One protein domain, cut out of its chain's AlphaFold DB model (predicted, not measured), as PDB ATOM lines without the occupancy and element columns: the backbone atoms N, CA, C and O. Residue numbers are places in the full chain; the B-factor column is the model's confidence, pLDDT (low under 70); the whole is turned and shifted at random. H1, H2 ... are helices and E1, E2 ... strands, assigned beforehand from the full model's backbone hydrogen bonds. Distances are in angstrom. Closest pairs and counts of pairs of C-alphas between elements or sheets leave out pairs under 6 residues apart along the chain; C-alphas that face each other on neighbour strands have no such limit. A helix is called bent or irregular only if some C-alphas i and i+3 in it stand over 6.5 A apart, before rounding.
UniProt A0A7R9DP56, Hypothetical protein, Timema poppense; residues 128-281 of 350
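AT A GLANCE: This is residues 128 to 281 of the 350 residues of the protein "Hypothetical protein" of Timema poppense (UniProt A0A7R9DP56). Helix H4 sits in the middle of this model, with the small sheet of E1, E2 and E3 as a wall on one side of it and H7 on the other side, meeting H4 through residue 278. From H2, beside the strands of the sheet, an arc of touching helices runs through H1 and H6 to H7 and back to H4; H5 reaches away toward one end of the longest axis, where residues 212 to 217 stick out, and residues 167 to 181 reach toward the other end. The printed part has 154 residues with seven named helices and three named strands, in the order H1 H2 E1 H3 H4 H5 E2 E3 H6 H7. The mixed sheet has the order E1 E2 E3, and the class is mostly helix. The whole is only just compact, close to loose, with a radius of gyration of the C-alphas of 17.5 A and spans of 55 by 39 by 33 A.

IN THESE COORDINATES: Start with the sheet: E1 is residues 164 to 166, E2 is residues 226 to 230 and E3 is residues 242 to 245. Find C-alpha 226 at (46.535, 45.797, 131.246); from there E2 runs 12.8 A to C-alpha 230. H4, residues 187 to 197, is 15.1 A long, and the four-residue H3, residues 182 to 185, comes just before it. H5, residues 200 to 211, is 17.0 A long. Look for H1 from C-alpha 137 at (45.070, 28.667, 143.172), running 16.7 A to C-alpha 148. H2 is residues 154 to 162, 12.9 A long; it is irregular, only just, with C-alphas 154 and 157 6.8 A apart. H6 is residues 256 to 261. H7, residues 265 to 278, runs 20.2 A and ends at C-alpha 278, (29.553, 44.290, 131.498).

HOW THE PARTS SIT: In the sheet, E1 and E2 are parallel at 21 degrees, with N 165 and O 228 within hydrogen-bond range at 2.8 A. E2 and E3 are an antiparallel hairpin at 151 degrees, with N 227 and O 244 at 2.8 A. E1, then H3 H4 H5, then E2 form a strand-helix-strand unit, two parallel neighbour strands with helices between them. With H4 on one face of the sheet there are two layers, helix and sheet; the C-alphas of Gln 191 and Lys 245, the closest of H4 and E3, are 6.3 A apart. H2 is on the sheet but at the sheet's level, at a height of 2.4 A. H1 and H2, a helical hairpin, touch at Ala 143 and Tyr 157, C-alphas 5.4 A apart, at a steep tilt of 44 degrees. H1 only just touches H6, with 3 pairs of C-alphas within 8 A, the closest being Val 139 and Gln 257 at 6.0 A. H6 and H7, another helical hairpin, touch at Leu 259 and Arg 271, C-alphas 6.0 A apart. With residue 278 alone H7 touches H4, the closest C-alphas being those of Val 189 and Cys 278 at 5.1 A. H5 is close to but not clearly touching H4, and H3 and H4 meet only through their link. Every O i to N i+4 pair is within hydrogen-bond range in H1, H4, H5, H6 and H7; H2 has 4 of 5, and H3 is too short for such a pair.

THE WHOLE: Look from Asn 175 to Val 215 for the two C-alphas farthest apart, 57.1 A. The printed part has no cut. The links E1 to H3, H5 to E2 and E2 to E3 are long. The mean pLDDT of the printed part is 88.8; it is under 70 at residues 128 to 130 and 210 to 221.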
ATOM      1  N   PRO A 128      58.612  40.880 127.542       54.50
ATOM      2  CA  PRO A 128      58.632  41.217 128.957       54.50
ATOM      3  C   PRO A 128      57.429  40.562 129.642       54.50
ATOM      4  O   PRO A 128      56.269  40.804 129.276       54.50
ATOM      5  N   LYS A 129      57.720  39.676 130.604       59.16
ATOM      6  CA  LYS A 129      56.704  39.005 131.417       59.16
ATOM      7  C   LYS A 129      55.892  40.095 132.106       59.16
ATOM      8  O   LYS A 129      56.440  40.916 132.837       59.16
ATOM      9  N   MET A 130      54.601  40.143 131.804       67.75
ATOM     10  CA  MET A 130      53.705  41.118 132.401       67.75
ATOM     11  C   MET A 130      53.484  40.737 133.866       67.75
ATOM     12  O   MET A 130      53.199  39.580 134.165       67.75
ATOM     13  N   ASN A 131      53.617  41.703 134.774       79.25
ATOM     14  CA  ASN A 131      53.331  41.485 136.189       79.25
ATOM     15  C   ASN A 131      51.814  41.426 136.384       79.25
ATOM     16  O   ASN A 131      51.155  42.457 136.520       79.25
ATOM     17  N   LEU A 132      51.258  40.217 136.351       87.12
ATOM     18  CA  LEU A 132      49.839  39.987 136.592       87.12
ATOM     19  C   LEU A 132      49.546  39.905 138.094       87.12
ATOM     20  O   LEU A 132      50.347  39.342 138.844       87.12
ATOM     21  N   PRO A 133      48.392  40.427 138.545       89.69
ATOM     22  CA  PRO A 133      47.920  40.202 139.902       89.69
ATOM     23  C   PRO A 133      47.787  38.709 140.211       89.69
ATOM     24  O   PRO A 133      47.347  37.926 139.370       89.69
ATOM     25  N   VAL A 134      48.138  38.324 141.439       89.38
ATOM     26  CA  VAL A 134      48.013  36.936 141.894       89.38
ATOM     27  C   VAL A 134      46.534  36.560 141.978       89.38
ATOM     28  O   VAL A 134      45.738  37.251 142.614       89.38
ATOM     29  N   VAL A 135      46.182  35.440 141.352       92.50
ATOM     30  CA  VAL A 135      44.834  34.862 141.368       92.50
ATOM     31  C   VAL A 135      44.829  33.612 142.249       92.50
ATOM     32  O   VAL A 135      45.847  32.932 142.386       92.50
ATOM     33  N   ALA A 136      43.688  33.318 142.873       94.31
ATOM     34  CA  ALA A 136      43.552  32.192 143.789       94.31
ATOM     35  C   ALA A 136      43.899  30.840 143.110       94.31
ATOM     36  O   ALA A 136      43.477  30.606 141.970       94.31
ATOM     37  N   PRO A 137      44.630  29.926 143.780       94.62
ATOM     38  CA  PRO A 137      45.070  28.667 143.172       94.62
ATOM     39  C   PRO A 137      43.930  27.775 142.668       94.62
ATOM     40  O   PRO A 137      44.099  27.103 141.651       94.62
ATOM     41  N   GLU A 138      42.768  27.768 143.334       94.69
ATOM     42  CA  GLU A 138      41.626  26.971 142.865       94.69
ATOM     43  C   GLU A 138      41.054  27.498 141.543       94.69
ATOM     44  O   GLU A 138      40.761  26.713 140.648       94.69
ATOM     45  N   VAL A 139      41.011  28.822 141.362       96.19
ATOM     46  CA  VAL A 139      40.579  29.469 140.114       96.19
ATOM     47  C   VAL A 139      41.528  29.077 138.984       96.19
ATOM     48  O   VAL A 139      41.072  28.698 137.908       96.19
ATOM     49  N   MET A 140      42.842  29.101 139.237       96.25
ATOM     50  CA  MET A 140      43.849  28.684 138.255       96.25
ATOM     51  C   MET A 140      43.731  27.202 137.889       96.25
ATOM     52  O   MET A 140      43.808  26.857 136.707       96.25
ATOM     53  N   ARG A 141      43.508  26.328 138.878       95.88
ATOM     54  CA  ARG A 141      43.319  24.886 138.666       95.88
ATOM     55  C   ARG A 141      42.080  24.612 137.811       95.88
ATOM     56  O   ARG A 141      42.201  23.956 136.779       95.88
ATOM     57  N   THR A 142      40.927  25.170 138.184       95.50
ATOM     58  CA  THR A 142      39.669  25.021 137.434       95.50
ATOM     59  C   THR A 142      39.780  25.618 136.031       95.50
ATOM     60  O   THR A 142      39.311  25.011 135.069       95.50
ATOM     61  N   ALA A 143      40.432  26.778 135.877       96.38
ATOM     62  CA  ALA A 143      40.676  27.382 134.569       96.38
ATOM     63  C   ALA A 143      41.511  26.469 133.661       96.38
ATOM     64  O   ALA A 143      41.140  26.260 132.509       96.38
ATOM     65  N   SER A 144      42.596  25.889 134.186       96.06
ATOM     66  CA  SER A 144      43.460  24.967 133.441       96.06
ATOM     67  C   SER A 144      42.717  23.697 133.022       96.06
ATOM     68  O   SER A 144      42.697  23.353 131.840       96.06
ATOM     69  N   GLU A 145      42.042  23.033 133.963       95.69
ATOM     70  CA  GLU A 145      41.323  21.782 133.704       95.69
ATOM     71  C   GLU A 145      40.198  21.973 132.681       95.69
ATOM     72  O   GLU A 145      40.072  21.206 131.724       95.69
ATOM     73  N   ARG A 146      39.381  23.018 132.840       94.56
ATOM     74  CA  ARG A 146      38.266  23.270 131.920       94.56
ATOM     75  C   ARG A 146      38.733  23.764 130.559       94.56
ATOM     76  O   ARG A 146      38.076  23.449 129.573       94.56
ATOM     77  N   HIS A 147      39.849  24.485 130.482       95.88
ATOM     78  CA  HIS A 147      40.461  24.844 129.203       95.88
ATOM     79  C   HIS A 147      40.911  23.593 128.437       95.88
ATOM     80  O   HIS A 147      40.571  23.453 127.265       95.88
ATOM     81  N   GLN A 148      41.572  22.642 129.108       95.50
ATOM     82  CA  GLN A 148      41.975  21.362 128.504       95.50
ATOM     83  C   GLN A 148      40.776  20.538 128.014       95.50
ATOM     84  O   GLN A 148      40.861  19.880 126.982       95.50
ATOM     85  N   LYS A 149      39.647  20.594 128.734       95.19
ATOM     86  CA  LYS A 149      38.405  19.887 128.375       95.19
ATOM     87  C   LYS A 149      37.487  20.663 127.418       95.19
ATOM     88  O   LYS A 149      36.429  20.152 127.070       95.19
ATOM     89  N   GLY A 150      37.826  21.896 127.031       94.12
ATOM     90  CA  GLY A 150      36.959  22.743 126.199       94.12
ATOM     91  C   GLY A 150      35.659  23.206 126.879       94.12
ATOM     92  O   GLY A 150      34.711  23.591 126.204       94.12
ATOM     93  N   LEU A 151      35.597  23.191 128.215       91.81
ATOM     94  CA  LEU A 151      34.411  23.533 129.019       91.81
ATOM     95  C   LEU A 151      34.402  24.998 129.499       91.81
ATOM     96  O   LEU A 151      33.727  25.351 130.473       91.81
ATOM     97  N   MET A 152      35.221  25.845 128.880       92.81
ATOM     98  CA  MET A 152      35.395  27.258 129.204       92.81
ATOM     99  C   MET A 152      35.791  28.020 127.939       92.81
ATOM    100  O   MET A 152      36.381  27.443 127.027       92.81
ATOM    101  N   SER A 153      35.517  29.328 127.902       93.25
ATOM    102  CA  SER A 153      36.050  30.196 126.851       93.25
ATOM    103  C   SER A 153      37.571  30.002 126.711       93.25
ATOM    104  O   SER A 153      38.281  30.037 127.725       93.25
ATOM    105  N   PRO A 154      38.088  29.839 125.477       93.25
ATOM    106  CA  PRO A 154      39.499  29.538 125.238       93.25
ATOM    107  C   PRO A 154      40.437  30.634 125.760       93.25
ATOM    108  O   PRO A 154      41.609  30.370 126.010       93.25
ATOM    109  N   TYR A 155      39.927  31.847 125.979       95.88
ATOM    110  CA  TYR A 155      40.736  32.993 126.371       95.88
ATOM    111  C   TYR A 155      40.975  33.117 127.876       95.88
ATOM    112  O   TYR A 155      41.961  33.726 128.272       95.88
ATOM    113  N   ILE A 156      40.106  32.572 128.735       96.19
ATOM    114  CA  ILE A 156      40.171  32.836 130.186       96.19
ATOM    115  C   ILE A 156      41.479  32.329 130.793       96.19
ATOM    116  O   ILE A 156      42.144  33.062 131.522       96.19
ATOM    117  N   TYR A 157      41.880  31.104 130.455       96.00
ATOM    118  CA  TYR A 157      43.138  30.540 130.940       96.00
ATOM    119  C   TYR A 157      44.358  31.318 130.421       96.00
ATOM    120  O   TYR A 157      45.295  31.570 131.178       96.00
ATOM    121  N   GLN A 158      44.326  31.767 129.161       95.50
ATOM    122  CA  GLN A 158      45.399  32.572 128.572       95.50
ATOM    123  C   GLN A 158      45.509  33.955 129.234       95.50
ATOM    124  O   GLN A 158      46.607  34.376 129.593       95.50
ATOM    125  N   ILE A 159      44.381  34.625 129.491       96.62
ATOM    126  CA  ILE A 159      44.351  35.894 130.230       96.62
ATOM    127  C   ILE A 159      44.973  35.706 131.617       96.62
ATOM    128  O   ILE A 159      45.842  36.480 132.002       96.62
ATOM    129  N   LEU A 160      44.551  34.674 132.353       95.81
ATOM    130  CA  LEU A 160      44.994  34.412 133.724       95.81
ATOM    131  C   LEU A 160      46.489  34.075 133.835       95.81
ATOM    132  O   LEU A 160      47.118  34.419 134.832       95.81
ATOM    133  N   THR A 161      47.054  33.389 132.839       94.56
ATOM    134  CA  THR A 161      48.453  32.921 132.864       94.56
ATOM    135  C   THR A 161      49.431  33.889 132.205       94.56
ATOM    136  O   THR A 161      50.535  34.081 132.709       94.56
ATOM    137  N   GLN A 162      49.050  34.474 131.070       94.19
ATOM    138  CA  GLN A 162      49.944  35.242 130.198       94.19
ATOM    139  C   GLN A 162      49.561  36.722 130.107       94.19
ATOM    140  O   GLN A 162      50.387  37.538 129.697       94.19
ATOM    141  N   GLY A 163      48.332  37.088 130.490       95.19
ATOM    142  CA  GLY A 163      47.879  38.474 130.398       95.19
ATOM    143  C   GLY A 163      47.653  38.909 128.960       95.19
ATOM    144  O   GLY A 163      47.824  40.081 128.629       95.19
ATOM    145  N   GLU A 164      47.319  37.963 128.085       95.50
ATOM    146  CA  GLU A 164      47.141  38.219 126.666       95.50
ATOM    147  C   GLU A 164      46.008  37.395 126.066       95.50
ATOM    148  O   GLU A 164      45.570  36.386 126.616       95.50
ATOM    149  N   MET A 165      45.508  37.871 124.934       95.56
ATOM    150  CA  MET A 165      44.409  37.271 124.197       95.56
ATOM    151  C   MET A 165      44.629  37.508 122.710       95.56
ATOM    152  O   MET A 165      44.870  38.639 122.293       95.56
ATOM    153  N   LYS A 166      44.495  36.456 121.901       96.25
ATOM    154  CA  LYS A 166      44.475  36.576 120.441       96.25
ATOM    155  C   LYS A 166      43.047  36.545 119.921       96.25
ATOM    156  O   LYS A 166      42.381  35.515 120.001       96.25
ATOM    157  N   LEU A 167      42.585  37.677 119.402       95.75
ATOM    158  CA  LEU A 167      41.255  37.792 118.819       95.75
ATOM    159  C   LEU A 167      41.246  37.178 117.412       95.75
ATOM    160  O   LEU A 167      42.246  37.286 116.705       95.75
ATOM    161  N   PRO A 168      40.155  36.514 116.999       94.31
ATOM    162  CA  PRO A 168      40.067  35.912 115.676       94.31
ATOM    163  C   PRO A 168      40.002  36.988 114.587       94.31
ATOM    164  O   PRO A 168      39.509  38.096 114.812       94.31
ATOM    165  N   VAL A 169      40.465  36.640 113.386       92.69
ATOM    166  CA  VAL A 169      40.235  37.467 112.194       92.69
ATOM    167  C   VAL A 169      38.758  37.374 111.837       92.69
ATOM    168  O   VAL A 169      38.199  36.278 111.818       92.69
ATOM    169  N   LEU A 170      38.135  38.515 111.569       89.31
ATOM    170  CA  LEU A 170      36.727  38.605 111.207       89.31
ATOM    171  C   LEU A 170      36.609  39.247 109.827       89.31
ATOM    172  O   LEU A 170      37.453  40.051 109.434       89.31
ATOM    173  N   LEU A 171      35.586  38.837 109.079       87.06
ATOM    174  CA  LEU A 171      35.281  39.402 107.771       87.06
ATOM    175  C   LEU A 171      34.498  40.700 107.991       87.06
ATOM    176  O   LEU A 171      33.293  40.662 108.227       87.06
ATOM    177  N   GLU A 172      35.198  41.830 107.967       82.81
ATOM    178  CA  GLU A 172      34.610  43.167 108.094       82.81
ATOM    179  C   GLU A 172      34.701  43.923 106.760       82.81
ATOM    180  O   GLU A 172      35.637  43.722 105.981       82.81
ATOM    181  N   ASP A 173      33.722  44.791 106.487       80.62
ATOM    182  CA  ASP A 173      33.756  45.662 105.312       80.62
ATOM    183  C   ASP A 173      34.664  46.871 105.572       80.62
ATOM    184  O   ASP A 173      34.313  47.848 106.233       80.62
ATOM    185  N   GLU A 174      35.862  46.791 105.011       71.44
ATOM    186  CA  GLU A 174      36.928  47.782 105.129       71.44
ATOM    187  C   GLU A 174      36.585  49.132 104.476       71.44
ATOM    188  O   GLU A 174      37.156  50.171 104.833       71.44
ATOM    189  N   ASN A 175      35.659  49.127 103.514       74.75
ATOM    190  CA  ASN A 175      35.196  50.324 102.824       74.75
ATOM    191  C   ASN A 175      34.082  51.035 103.605       74.75
ATOM    192  O   ASN A 175      33.874  52.235 103.411       74.75
ATOM    193  N   HIS A 176      33.420  50.342 104.534       71.69
ATOM    194  CA  HIS A 176      32.297  50.868 105.298       71.69
ATOM    195  C   HIS A 176      32.697  51.236 106.732       71.69
ATOM    196  O   HIS A 176      32.392  50.559 107.709       71.69
ATOM    197  N   LYS A 177      33.359  52.390 106.874       72.38
ATOM    198  CA  LYS A 177      33.842  52.912 108.169       72.38
ATOM    199  C   LYS A 177      32.753  53.536 109.057       72.38
ATOM    200  O   LYS A 177      33.077  54.259 110.002       72.38
ATOM    201  N   GLU A 178      31.476  53.312 108.747       76.88
ATOM    202  CA  GLU A 178      30.354  53.824 109.549       76.88
ATOM    203  C   GLU A 178      30.370  53.224 110.959       76.88
ATOM    204  O   GLU A 178      30.164  53.937 111.948       76.88
ATOM    205  N   PHE A 179      30.730  51.943 111.061       79.88
ATOM    206  CA  PHE A 179      30.774  51.210 112.319       79.88
ATOM    207  C   PHE A 179      32.217  50.948 112.763       79.88
ATOM    208  O   PHE A 179      33.106  50.741 111.935       79.88
ATOM    209  N   PRO A 180      32.497  50.982 114.078       83.81
ATOM    210  CA  PRO A 180      33.777  50.503 114.578       83.81
ATOM    211  C   PRO A 180      33.903  48.995 114.329       83.81
ATOM    212  O   PRO A 180      32.899  48.285 114.355       83.81
ATOM    213  N   SER A 181      35.140  48.508 114.189       87.62
ATOM    214  CA  SER A 181      35.417  47.066 114.211       87.62
ATOM    215  C   SER A 181      34.748  46.421 115.423       87.62
ATOM    216  O   SER A 181      34.766  46.981 116.524       87.62
ATOM    217  N   ILE A 182      34.191  45.232 115.252       90.19
ATOM    218  CA  ILE A 182      33.521  44.447 116.289       90.19
ATOM    219  C   ILE A 182      34.416  44.217 117.515       90.19
ATOM    220  O   ILE A 182      33.950  44.241 118.658       90.19
ATOM    221  N   HIS A 183      35.729  44.089 117.296       93.00
ATOM    222  CA  HIS A 183      36.712  43.968 118.368       93.00
ATOM    223  C   HIS A 183      36.770  45.237 119.211       93.00
ATOM    224  O   HIS A 183      36.863  45.140 120.435       93.00
ATOM    225  N   LEU A 184      36.669  46.411 118.582       91.38
ATOM    226  CA  LEU A 184      36.585  47.702 119.265       91.38
ATOM    227  C   LEU A 184      35.207  47.919 119.891       91.38
ATOM    228  O   LEU A 184      35.137  48.428 121.008       91.38
ATOM    229  N   LEU A 185      34.135  47.495 119.212       92.62
ATOM    230  CA  LEU A 185      32.762  47.602 119.701       92.62
ATOM    231  C   LEU A 185      32.622  46.924 121.063       92.62
ATOM    232  O   LEU A 185      32.125  47.550 121.987       92.62
ATOM    233  N   TYR A 186      33.128  45.694 121.205       94.75
ATOM    234  CA  TYR A 186      33.051  44.911 122.445       94.75
ATOM    235  C   TYR A 186      34.269  45.056 123.369       94.75
ATOM    236  O   TYR A 186      34.334  44.395 124.411       94.75
ATOM    237  N   ARG A 187      35.235  45.927 123.046       96.25
ATOM    238  CA  ARG A 187      36.384  46.194 123.927       96.25
ATOM    239  C   ARG A 187      35.959  46.632 125.337       96.25
ATOM    240  O   ARG A 187      36.488  46.044 126.278       96.25
ATOM    241  N   PRO A 188      34.980  47.541 125.532       96.44
ATOM    242  CA  PRO A 188      34.550  47.931 126.879       96.44
ATOM    243  C   PRO A 188      34.063  46.752 127.732       96.44
ATOM    244  O   PRO A 188      34.331  46.694 128.929       96.44
ATOM    245  N   VAL A 189      33.403  45.763 127.113       97.00
ATOM    246  CA  VAL A 189      32.996  44.532 127.810       97.00
ATOM    247  C   VAL A 189      34.229  43.789 128.320       97.00
ATOM    248  O   VAL A 189      34.294  43.437 129.496       97.00
ATOM    249  N   ARG A 190      35.242  43.594 127.463       97.56
ATOM    250  CA  ARG A 190      36.489  42.911 127.844       97.56
ATOM    251  C   ARG A 190      37.253  43.665 128.933       97.56
ATOM    252  O   ARG A 190      37.733  43.029 129.865       97.56
ATOM    253  N   GLN A 191      37.286  44.997 128.888       97.69
ATOM    254  CA  GLN A 191      37.911  45.824 129.929       97.69
ATOM    255  C   GLN A 191      37.279  45.603 131.311       97.69
ATOM    256  O   GLN A 191      38.004  45.461 132.298       97.69
ATOM    257  N   MET A 192      35.947  45.523 131.382       97.75
ATOM    258  CA  MET A 192      35.235  45.189 132.619       97.75
ATOM    259  C   MET A 192      35.473  43.731 133.038       97.75
ATOM    260  O   MET A 192      35.686  43.457 134.216       97.75
ATOM    261  N   VAL A 193      35.523  42.788 132.090       97.38
ATOM    262  CA  VAL A 193      35.859  41.383 132.382       97.38
ATOM    263  C   VAL A 193      37.257  41.264 132.993       97.38
ATOM    264  O   VAL A 193      37.409  40.581 134.005       97.38
ATOM    265  N   TYR A 194      38.264  41.963 132.461       97.44
ATOM    266  CA  TYR A 194      39.611  41.985 133.043       97.44
ATOM    267  C   TYR A 194      39.596  42.503 134.485       97.44
ATOM    268  O   TYR A 194      40.248  41.925 135.355       97.44
ATOM    269  N   ALA A 195      38.798  43.536 134.768       96.50
ATOM    270  CA  ALA A 195      38.644  44.061 136.119       96.50
ATOM    271  C   ALA A 195      38.027  43.046 137.095       96.50
ATOM    272  O   ALA A 195      38.429  43.009 138.258       96.50
ATOM    273  N   ILE A 196      37.092  42.207 136.640       96.94
ATOM    274  CA  ILE A 196      36.500  41.134 137.456       96.94
ATOM    275  C   ILE A 196      37.514  40.011 137.684       96.94
ATOM    276  O   ILE A 196      37.737  39.607 138.825       96.94
ATOM    277  N   VAL A 197      38.133  39.523 136.605       96.12
ATOM    278  CA  VAL A 197      39.064  38.382 136.626       96.12
ATOM    279  C   VAL A 197      40.220  38.628 137.595       96.12
ATOM    280  O   VAL A 197      40.544  37.756 138.397       96.12
ATOM    281  N   PHE A 198      40.784  39.836 137.581       95.75
ATOM    282  CA  PHE A 198      41.903  40.220 138.443       95.75
ATOM    283  C   PHE A 198      41.488  41.033 139.675       95.75
ATOM    284  O   PHE A 198      42.337  41.629 140.334       95.75
ATOM    285  N   ASN A 199      40.193  41.069 140.002       94.75
ATOM    286  CA  ASN A 199      39.676  41.699 141.216       94.75
ATOM    287  C   ASN A 199      40.141  43.163 141.408       94.75
ATOM    288  O   ASN A 199      40.520  43.587 142.504       94.75
ATOM    289  N   LEU A 200      40.104  43.960 140.334       94.19
ATOM    290  CA  LEU A 200      40.551  45.358 140.324       94.19
ATOM    291  C   LEU A 200      39.846  46.196 141.400       94.19
ATOM    292  O   LEU A 200      40.474  47.036 142.046       94.19
ATOM    293  N   HIS A 201      38.557  45.935 141.641       92.56
ATOM    294  CA  HIS A 201      37.786  46.621 142.678       92.56
ATOM    295  C   HIS A 201      38.448  46.503 144.063       92.56
ATOM    296  O   HIS A 201      38.519  47.489 144.793       92.56
ATOM    297  N   HIS A 202      38.965  45.324 144.430       90.75
ATOM    298  CA  HIS A 202      39.635  45.128 145.715       90.75
ATOM    299  C   HIS A 202      40.899  45.980 145.842       90.75
ATOM    300  O   HIS A 202      41.072  46.658 146.855       90.75
ATOM    301  N   TYR A 203      41.742  46.011 144.807       89.50
ATOM    302  CA  TYR A 203      42.948  46.840 144.805       89.50
ATOM    303  C   TYR A 203      42.621  48.330 144.938       89.50
ATOM    304  O   TYR A 203      43.259  49.039 145.716       89.50
ATOM    305  N   MET A 204      41.584  48.803 144.244       88.38
ATOM    306  CA  MET A 204      41.134  50.193 144.360       88.38
ATOM    307  C   MET A 204      40.557  50.507 145.744       88.38
ATOM    308  O   MET A 204      40.848  51.559 146.316       88.38
ATOM    309  N   TYR A 205      39.785  49.587 146.323       87.81
ATOM    310  CA  TYR A 205      39.250  49.726 147.677       87.81
ATOM    311  C   TYR A 205      40.360  49.752 148.745       87.81
ATOM    312  O   TYR A 205      40.323  50.564 149.667       87.81
ATOM    313  N   MET A 206      41.388  48.909 148.614       86.94
ATOM    314  CA  MET A 206      42.549  48.917 149.514       86.94
ATOM    315  C   MET A 206      43.374  50.200 149.377       86.94
ATOM    316  O   MET A 206      43.722  50.809 150.388       86.94
ATOM    317  N   ALA A 207      43.613  50.671 148.150       85.94
ATOM    318  CA  ALA A 207      44.351  51.908 147.901       85.94
ATOM    319  C   ALA A 207      43.621  53.162 148.417       85.94
ATOM    320  O   ALA A 207      44.260  54.101 148.884       85.94
ATOM    321  N   THR A 208      42.287  53.193 148.350       84.00
ATOM    322  CA  THR A 208      41.479  54.301 148.895       84.00
ATOM    323  C   THR A 208      41.453  54.276 150.422       84.00
ATOM    324  O   THR A 208      41.785  55.276 151.047       84.00
ATOM    325  N   LYS A 209      41.197  53.115 151.038       76.50
ATOM    326  CA  LYS A 209      41.179  52.957 152.503       76.50
ATOM    327  C   LYS A 209      42.550  53.157 153.162       76.50
ATOM    328  O   LYS A 209      42.623  53.590 154.310       76.50
ATOM    329  N   GLY A 210      43.635  52.824 152.461       63.47
ATOM    330  CA  GLY A 210      45.009  53.039 152.925       63.47
ATOM    331  C   GLY A 210      45.399  54.519 152.988       63.47
ATOM    332  O   GLY A 210      46.129  54.914 153.895       63.47
ATOM    333  N   LYS A 211      44.851  55.356 152.093       61.81
ATOM    334  CA  LYS A 211      45.067  56.814 152.111       61.81
ATOM    335  C   LYS A 211      44.459  57.486 153.344       61.81
ATOM    336  O   LYS A 211      45.044  58.438 153.846       61.81
ATOM    337  N   ASP A 212      43.358  56.950 153.867       59.84
ATOM    338  CA  ASP A 212      42.683  57.495 155.053       59.84
ATOM    339  C   ASP A 212      43.370  57.113 156.378       59.84
ATOM    340  O   ASP A 212      43.056  57.684 157.422       59.84
ATOM    341  N   LYS A 213      44.296  56.138 156.369       58.47
ATOM    342  CA  LYS A 213      44.893  55.565 157.591       58.47
ATOM    343  C   LYS A 213      46.398  55.765 157.770       58.47
ATOM    344  O   LYS A 213      46.882  55.477 158.862       58.47
ATOM    345  N   ALA A 214      47.147  56.247 156.778       50.09
ATOM    346  CA  ALA A 214      48.601  56.357 156.909       50.09
ATOM    347  C   ALA A 214      49.186  57.630 156.283       50.09
ATOM    348  O   ALA A 214      49.379  57.748 155.073       50.09
ATOM    349  N   VAL A 215      49.610  58.534 157.166       49.41
ATOM    350  CA  VAL A 215      50.865  59.268 156.997       49.41
ATOM    351  C   VAL A 215      51.976  58.234 156.758       49.41
ATOM    352  O   VAL A 215      52.214  57.398 157.618       49.41
ATOM    353  N   ARG A 216      52.631  58.312 155.592       50.03
ATOM    354  CA  ARG A 216      53.944  57.726 155.246       50.03
ATOM    355  C   ARG A 216      54.177  56.267 155.681       50.03
ATOM    356  O   ARG A 216      54.663  56.042 156.781       50.03
ATOM    357  N   THR A 217      53.975  55.308 154.775       44.75
ATOM    358  CA  THR A 217      54.952  54.260 154.374       44.75
ATOM    359  C   THR A 217      54.296  53.397 153.290       44.75
ATOM    360  O   THR A 217      53.199  52.898 153.492       44.75
ATOM    361  N   GLU A 218      54.968  53.307 152.139       45.84
ATOM    362  CA  GLU A 218      54.608  52.580 150.909       45.84
ATOM    363  C   GLU A 218      53.269  52.957 150.254       45.84
ATOM    364  O   GLU A 218      52.172  52.674 150.727       45.84
ATOM    365  N   LYS A 219      53.359  53.613 149.091       47.88
ATOM    366  CA  LYS A 219      52.204  53.820 148.223       47.88
ATOM    367  C   LYS A 219      51.650  52.444 147.849       47.88
ATOM    368  O   LYS A 219      52.248  51.741 147.042       47.88
ATOM    369  N   SER A 220      50.491  52.084 148.390       55.16
ATOM    370  CA  SER A 220      49.680  51.003 147.834       55.16
ATOM    371  C   SER A 220      49.157  51.492 146.475       55.16
ATOM    372  O   SER A 220      48.053  52.030 146.369       55.16
ATOM    373  N   GLU A 221      50.008  51.455 145.448       68.19
ATOM    374  CA  GLU A 221      49.646  51.854 144.092       68.19
ATOM    375  C   GLU A 221      48.677  50.812 143.533       68.19
ATOM    376  O   GLU A 221      48.905  49.604 143.620       68.19
ATOM    377  N   VAL A 222      47.545  51.281 143.005       78.38
ATOM    378  CA  VAL A 222      46.615  50.412 142.283       78.38
ATOM    379  C   VAL A 222      47.389  49.834 141.094       78.38
ATOM    380  O   VAL A 222      47.952  50.626 140.334       78.38
ATOM    381  N   PRO A 223      47.433  48.502 140.913       81.38
ATOM    382  CA  PRO A 223      48.172  47.911 139.811       81.38
ATOM    383  C   PRO A 223      47.633  48.440 138.477       81.38
ATOM    384  O   PRO A 223      46.417  48.479 138.268       81.38
ATOM    385  N   ASP A 224      48.528  48.847 137.569       87.19
ATOM    386  CA  ASP A 224      48.152  49.222 136.200       87.19
ATOM    387  C   ASP A 224      47.828  47.957 135.400       87.19
ATOM    388  O   ASP A 224      48.648  47.419 134.656       87.19
ATOM    389  N   LEU A 225      46.624  47.438 135.626       92.38
ATOM    390  CA  LEU A 225      46.159  46.199 135.033       92.38
ATOM    391  C   LEU A 225      45.852  46.399 133.547       92.38
ATOM    392  O   LEU A 225      44.848  47.019 133.177       92.38
ATOM    393  N   ARG A 226      46.706  45.828 132.699       95.06
ATOM    394  CA  ARG A 226      46.535  45.797 131.246       95.06
ATOM    395  C   ARG A 226      46.583  44.367 130.736       95.06
ATOM    396  O   ARG A 226      47.197  43.514 131.358       95.06
ATOM    397  N   VAL A 227      45.943  44.122 129.603       96.56
ATOM    398  CA  VAL A 227      45.964  42.848 128.881       96.56
ATOM    399  C   VAL A 227      46.389  43.134 127.444       96.56
ATOM    400  O   VAL A 227      45.947  44.119 126.852       96.56
ATOM    401  N   ARG A 228      47.270  42.298 126.890       97.25
ATOM    402  CA  ARG A 228      47.693  42.367 125.483       97.25
ATOM    403  C   ARG A 228      46.623  41.747 124.589       97.25
ATOM    404  O   ARG A 228      46.439  40.533 124.607       97.25
ATOM    405  N   GLU A 229      45.939  42.554 123.791       97.31
ATOM    406  CA  GLU A 229      45.025  42.069 122.756       97.31
ATOM    407  C   GLU A 229      45.744  42.014 121.406       97.31
ATOM    408  O   GLU A 229      46.090  43.040 120.826       97.31
ATOM    409  N   TRP A 230      45.950  40.814 120.877       96.88
ATOM    410  CA  TRP A 230      46.426  40.627 119.512       96.88
ATOM    411  C   TRP A 230      45.229  40.713 118.572       96.88
ATOM    412  O   TRP A 230      44.421  39.784 118.503       96.88
ATOM    413  N   VAL A 231      45.115  41.838 117.871       94.50
ATOM    414  CA  VAL A 231      44.034  42.117 116.923       94.50
ATOM    415  C   VAL A 231      44.622  42.196 115.526       94.50
ATOM    416  O   VAL A 231      45.607  42.895 115.300       94.50
ATOM    417  N   TRP A 232      44.031  41.467 114.585       93.19
ATOM    418  CA  TRP A 232      44.452  41.547 113.195       93.19
ATOM    419  C   TRP A 232      43.896  42.802 112.529       93.19
ATOM    420  O   TRP A 232      42.721  43.126 112.677       93.19
ATOM    421  N   SER A 233      44.732  43.459 111.735       89.25
ATOM    422  CA  SER A 233      44.321  44.425 110.717       89.25
ATOM    423  C   SER A 233      45.301  44.365 109.546       89.25
ATOM    424  O   SER A 233      46.413  43.852 109.690       89.25
ATOM    425  N   LYS A 234      44.945  44.947 108.396       86.75
ATOM    426  CA  LYS A 234      45.859  45.045 107.241       86.75
ATOM    427  C   LYS A 234      47.186  45.729 107.593       86.75
ATOM    428  O   LYS A 234      48.237  45.331 107.102       86.75
ATOM    429  N   ASN A 235      47.133  46.735 108.463       89.50
ATOM    430  CA  ASN A 235      48.293  47.506 108.910       89.50
ATOM    431  C   ASN A 235      49.052  46.836 110.066       89.50
ATOM    432  O   ASN A 235      50.181  47.220 110.353       89.50
ATOM    433  N   ASN A 236      48.437  45.860 110.735       91.12
ATOM    434  CA  ASN A 236      49.012  45.134 111.861       91.12
ATOM    435  C   ASN A 236      48.565  43.659 111.810       91.12
ATOM    436  O   ASN A 236      47.604  43.279 112.487       91.12
ATOM    437  N   PRO A 237      49.232  42.809 111.005       93.00
ATOM    438  CA  PRO A 237      48.943  41.379 110.935       93.00
ATOM    439  C   PRO A 237      49.521  40.644 112.158       93.00
ATOM    440  O   PRO A 237      50.422  39.818 112.029       93.00
ATOM    441  N   TYR A 238      49.014  40.962 113.354       94.62
ATOM    442  CA  TYR A 238      49.507  40.470 114.650       94.62
ATOM    443  C   TYR A 238      50.995  40.770 114.920       94.62
ATOM    444  O   TYR A 238      51.686  39.962 115.535       94.62
ATOM    445  N   GLN A 239      51.498  41.918 114.469       95.56
ATOM    446  CA  GLN A 239      52.885  42.329 114.719       95.56
ATOM    447  C   GLN A 239      53.047  42.956 116.105       95.56
ATOM    448  O   GLN A 239      54.034  42.700 116.791       95.56
ATOM    449  N   SER A 240      52.067  43.752 116.536       96.12
ATOM    450  CA  SER A 240      52.045  44.369 117.861       96.12
ATOM    451  C   SER A 240      50.691  44.163 118.553       96.12
ATOM    452  O   SER A 240      49.649  44.227 117.896       96.12
ATOM    453  N   PRO A 241      50.676  43.899 119.870       96.31
ATOM    454  CA  PRO A 241      49.441  43.811 120.632       96.31
ATOM    455  C   PRO A 241      48.958  45.193 121.084       96.31
ATOM    456  O   PRO A 241      49.750  46.062 121.458       96.31
ATOM    457  N   ASP A 242      47.642  45.349 121.166       95.69
ATOM    458  CA  ASP A 242      47.002  46.487 121.813       95.69
ATOM    459  C   ASP A 242      47.066  46.316 123.335       95.69
ATOM    460  O   ASP A 242      46.632  45.305 123.890       95.69
ATOM    461  N   MET A 243      47.575  47.327 124.040       96.12
ATOM    462  CA  MET A 243      47.619  47.331 125.504       96.12
ATOM    463  C   MET A 243      46.293  47.832 126.077       96.12
ATOM    464  O   MET A 243      46.091  49.036 126.249       96.12
ATOM    465  N   VAL A 244      45.388  46.909 126.399       97.12
ATOM    466  CA  VAL A 244      44.033  47.232 126.851       97.12
ATOM    467  C   VAL A 244      43.962  47.269 128.371       97.12
ATOM    468  O   VAL A 244      44.197  46.274 129.049       97.12
ATOM    469  N   LYS A 245      43.633  48.441 128.921       96.31
ATOM    470  CA  LYS A 245      43.508  48.659 130.365       96.31
ATOM    471  C   LYS A 245      42.167  48.149 130.890       96.31
ATOM    472  O   LYS A 245      41.134  48.426 130.281       96.31
ATOM    473  N   ALA A 246      42.182  47.471 132.033       96.31
ATOM    474  CA  ALA A 246      40.970  47.078 132.741       96.31
ATOM    475  C   ALA A 246      40.175  48.302 133.236       96.31
ATOM    476  O   ALA A 246      40.751  49.290 133.696       96.31
ATOM    477  N   GLU A 247      38.848  48.227 133.155       95.50
ATOM    478  CA  GLU A 247      37.942  49.321 133.518       95.50
ATOM    479  C   GLU A 247      37.267  49.041 134.863       95.50
ATOM    480  O   GLU A 247      36.728  47.959 135.091       95.50
ATOM    481  N   GLN A 248      37.306  50.018 135.773       91.94
ATOM    482  CA  GLN A 248      36.712  49.873 137.098       91.94
ATOM    483  C   GLN A 248      35.193  49.706 137.005       91.94
ATOM    484  O   GLN A 248      34.505  50.456 136.320       91.94
ATOM    485  N   ILE A 249      34.665  48.777 137.797       93.88
ATOM    486  CA  ILE A 249      33.227  48.603 137.976       93.88
ATOM    487  C   ILE A 249      32.747  49.448 139.161       93.88
ATOM    488  O   ILE A 249      33.344  49.423 140.236       93.88
ATOM    489  N   GLY A 250      31.645  50.180 138.973       90.44
ATOM    490  CA  GLY A 250      31.089  51.133 139.946       90.44
ATOM    491  C   GLY A 250      30.434  50.524 141.194       90.44
ATOM    492  O   GLY A 250      29.709  51.219 141.900       90.44
ATOM    493  N   TRP A 251      30.635  49.235 141.469       94.19
ATOM    494  CA  TRP A 251      30.101  48.564 142.654       94.19
ATOM    495  C   TRP A 251      31.039  47.458 143.146       94.19
ATOM    496  O   TRP A 251      31.931  47.013 142.425       94.19
ATOM    497  N   GLY A 252      30.818  47.004 144.385       92.81
ATOM    498  CA  GLY A 252      31.603  45.952 145.035       92.81
ATOM    499  C   GLY A 252      31.375  44.565 144.446       92.81
ATOM    500  O   GLY A 252      30.691  43.736 145.060       92.81
ATOM    501  N   VAL A 253      31.932  44.329 143.258       95.31
ATOM    502  CA  VAL A 253      31.910  43.026 142.589       95.31
ATOM    503  C   VAL A 253      32.700  42.012 143.421       95.31
ATOM    504  O   VAL A 253      33.811  42.327 143.855       95.31
ATOM    505  N   PRO A 254      32.154  40.810 143.684       95.06
ATOM    506  CA  PRO A 254      32.899  39.742 144.339       95.06
ATOM    507  C   PRO A 254      34.123  39.292 143.544       95.06
ATOM    508  O   PRO A 254      34.230  39.526 142.342       95.06
ATOM    509  N   THR A 255      35.004  38.556 144.218       95.38
ATOM    510  CA  THR A 255      36.126  37.877 143.570       95.38
ATOM    511  C   THR A 255      35.633  36.864 142.536       95.38
ATOM    512  O   THR A 255      34.554  36.284 142.685       95.38
ATOM    513  N   ILE A 256      36.453  36.594 141.518       95.69
ATOM    514  CA  ILE A 256      36.154  35.569 140.510       95.69
ATOM    515  C   ILE A 256      35.915  34.189 141.146       95.69
ATOM    516  O   ILE A 256      34.999  33.485 140.743       95.69
ATOM    517  N   GLN A 257      36.650  33.861 142.214       95.69
ATOM    518  CA  GLN A 257      36.449  32.653 143.021       95.69
ATOM    519  C   GLN A 257      35.021  32.578 143.576       95.69
ATOM    520  O   GLN A 257      34.337  31.575 143.396       95.69
ATOM    521  N   ARG A 258      34.529  33.658 144.195       95.00
ATOM    522  CA  ARG A 258      33.158  33.702 144.716       95.00
ATOM    523  C   ARG A 258      32.116  33.697 143.600       95.00
ATOM    524  O   ARG A 258      31.059  33.103 143.768       95.00
ATOM    525  N   LEU A 259      32.393  34.330 142.462       95.56
ATOM    526  CA  LEU A 259      31.488  34.287 141.311       95.56
ATOM    527  C   LEU A 259      31.392  32.882 140.702       95.56
ATOM    528  O   LEU A 259      30.305  32.488 140.295       95.56
ATOM    529  N   TRP A 260      32.493  32.129 140.636       95.12
ATOM    530  CA  TRP A 260      32.523  30.790 140.039       95.12
ATOM    531  C   TRP A 260      32.009  29.698 140.970       95.12
ATOM    532  O   TRP A 260      31.273  28.830 140.512       95.12
ATOM    533  N   PHE A 261      32.369  29.750 142.253       95.00
ATOM    534  CA  PHE A 261      32.096  28.674 143.214       95.00
ATOM    535  C   PHE A 261      31.005  29.028 144.236       95.00
ATOM    536  O   PHE A 261      30.535  28.165 144.969       95.00
ATOM    537  N   GLY A 262      30.559  30.288 144.287       93.06
ATOM    538  CA  GLY A 262      29.488  30.727 145.181       93.06
ATOM    539  C   GLY A 262      28.118  30.185 144.766       93.06
ATOM    540  O   GLY A 262      27.541  30.605 143.754       93.06
ATOM    541  N   GLY A 263      27.592  29.259 145.570       90.06
ATOM    542  CA  GLY A 263      26.293  28.613 145.360       90.06
ATOM    543  C   GLY A 263      25.091  29.363 145.940       90.06
ATOM    544  O   GLY A 263      23.954  29.001 145.643       90.06
ATOM    545  N   SER A 264      25.301  30.410 146.748       91.25
ATOM    546  CA  SER A 264      24.187  31.099 147.408       91.25
ATOM    547  C   SER A 264      23.311  31.871 146.413       91.25
ATOM    548  O   SER A 264      23.752  32.277 145.331       91.25
ATOM    549  N   ILE A 265      22.059  32.142 146.791       89.56
ATOM    550  CA  ILE A 265      21.149  32.962 145.975       89.56
ATOM    551  C   ILE A 265      21.710  34.370 145.721       89.56
ATOM    552  O   ILE A 265      21.518  34.938 144.644       89.56
ATOM    553  N   ASP A 266      22.458  34.922 146.676       92.00
ATOM    554  CA  ASP A 266      23.117  36.214 146.512       92.00
ATOM    555  C   ASP A 266      24.273  36.134 145.514       92.00
ATOM    556  O   ASP A 266      24.490  37.081 144.760       92.00
ATOM    557  N   ASP A 267      24.976  35.003 145.441       93.56
ATOM    558  CA  ASP A 267      26.004  34.781 144.424       93.56
ATOM    559  C   ASP A 267      25.376  34.635 143.031       93.56
ATOM    560  O   ASP A 267      25.882  35.236 142.080       93.56
ATOM    561  N   LYS A 268      24.228  33.942 142.902       90.25
ATOM    562  CA  LYS A 268      23.435  33.904 141.653       90.25
ATOM    563  C   LYS A 268      23.058  35.326 141.198       90.25
ATOM    564  O   LYS A 268      23.315  35.702 140.052       90.25
ATOM    565  N   ARG A 269      22.525  36.157 142.103       91.75
ATOM    566  CA  ARG A 269      22.166  37.564 141.817       91.75
ATOM    567  C   ARG A 269      23.378  38.411 141.433       91.75
ATOM    568  O   ARG A 269      23.299  39.220 140.512       91.75
ATOM    569  N   ARG A 270      24.512  38.231 142.115       95.00
ATOM    570  CA  ARG A 270      25.754  38.965 141.826       95.00
ATOM    571  C   ARG A 270      26.391  38.543 140.504       95.00
ATOM    572  O   ARG A 270      26.919  39.413 139.819       95.00
ATOM    573  N   ARG A 271      26.297  37.266 140.113       94.88
ATOM    574  CA  ARG A 271      26.685  36.785 138.775       94.88
ATOM    575  C   ARG A 271      25.864  37.458 137.680       94.88
ATOM    576  O   ARG A 271      26.445  38.017 136.753       94.88
ATOM    577  N   LEU A 272      24.535  37.466 137.824       92.88
ATOM    578  CA  LEU A 272      23.644  38.149 136.883       92.88
ATOM    579  C   LEU A 272      23.983  39.641 136.799       92.88
ATOM    580  O   LEU A 272      24.184  40.166 135.708       92.88
ATOM    581  N   ARG A 273      24.124  40.312 137.947       95.44
ATOM    582  CA  ARG A 273      24.495  41.727 137.986       95.44
ATOM    583  C   ARG A 273      25.832  41.995 137.298       95.44
ATOM    584  O   ARG A 273      25.908  42.927 136.513       95.44
ATOM    585  N   ALA A 274      26.859  41.180 137.544       96.56
ATOM    586  CA  ALA A 274      28.167  41.331 136.905       96.56
ATOM    587  C   ALA A 274      28.072  41.216 135.376       96.56
ATOM    588  O   ALA A 274      28.603  42.071 134.668       96.56
ATOM    589  N   PHE A 275      27.335  40.222 134.870       95.38
ATOM    590  CA  PHE A 275      27.048  40.091 133.440       95.38
ATOM    591  C   PHE A 275      26.332  41.333 132.884       95.38
ATOM    592  O   PHE A 275      26.787  41.926 131.906       95.38
ATOM    593  N   LEU A 276      25.259  41.779 133.544       95.25
ATOM    594  CA  LEU A 276      24.502  42.960 133.132       95.25
ATOM    595  C   LEU A 276      25.342  44.237 133.174       95.25
ATOM    596  O   LEU A 276      25.213  45.067 132.280       95.25
ATOM    597  N   THR A 277      26.222  44.401 134.163       96.19
ATOM    598  CA  THR A 277      27.147  45.538 134.231       96.19
ATOM    599  C   THR A 277      28.090  45.549 133.028       96.19
ATOM    600  O   THR A 277      28.192  46.580 132.367       96.19
ATOM    601  N   CYS A 278      28.706  44.409 132.688       96.69
ATOM    602  CA  CYS A 278      29.553  44.290 131.498       96.69
ATOM    603  C   CYS A 278      28.794  44.658 130.211       96.69
ATOM    604  O   CYS A 278      29.344  45.322 129.337       96.69
ATOM    605  N   MET A 279      27.508  44.302 130.131       95.81
ATOM    606  CA  MET A 279      26.606  44.635 129.020       95.81
ATOM    607  C   MET A 279      25.916  46.006 129.162       95.81
ATOM    608  O   MET A 279      24.934  46.272 128.467       95.81
ATOM    609  N   ARG A 280      26.374  46.880 130.074       94.06
ATOM    610  CA  ARG A 280      25.802  48.222 130.339       94.06
ATOM    611  C   ARG A 280      24.280  48.222 130.557       94.06
ATOM    612  O   ARG A 280      23.563  49.145 130.182       94.06
ATOM    613  N   SER A 281      23.792  47.158 131.180       93.88
ATOM    614  CA  SER A 281      22.376  46.834 131.357       93.88
ATOM    615  C   SER A 281      22.003  46.569 132.824       93.88
ATOM    616  O   SER A 281      20.933  46.022 133.084       93.88
TER     617      SER A 281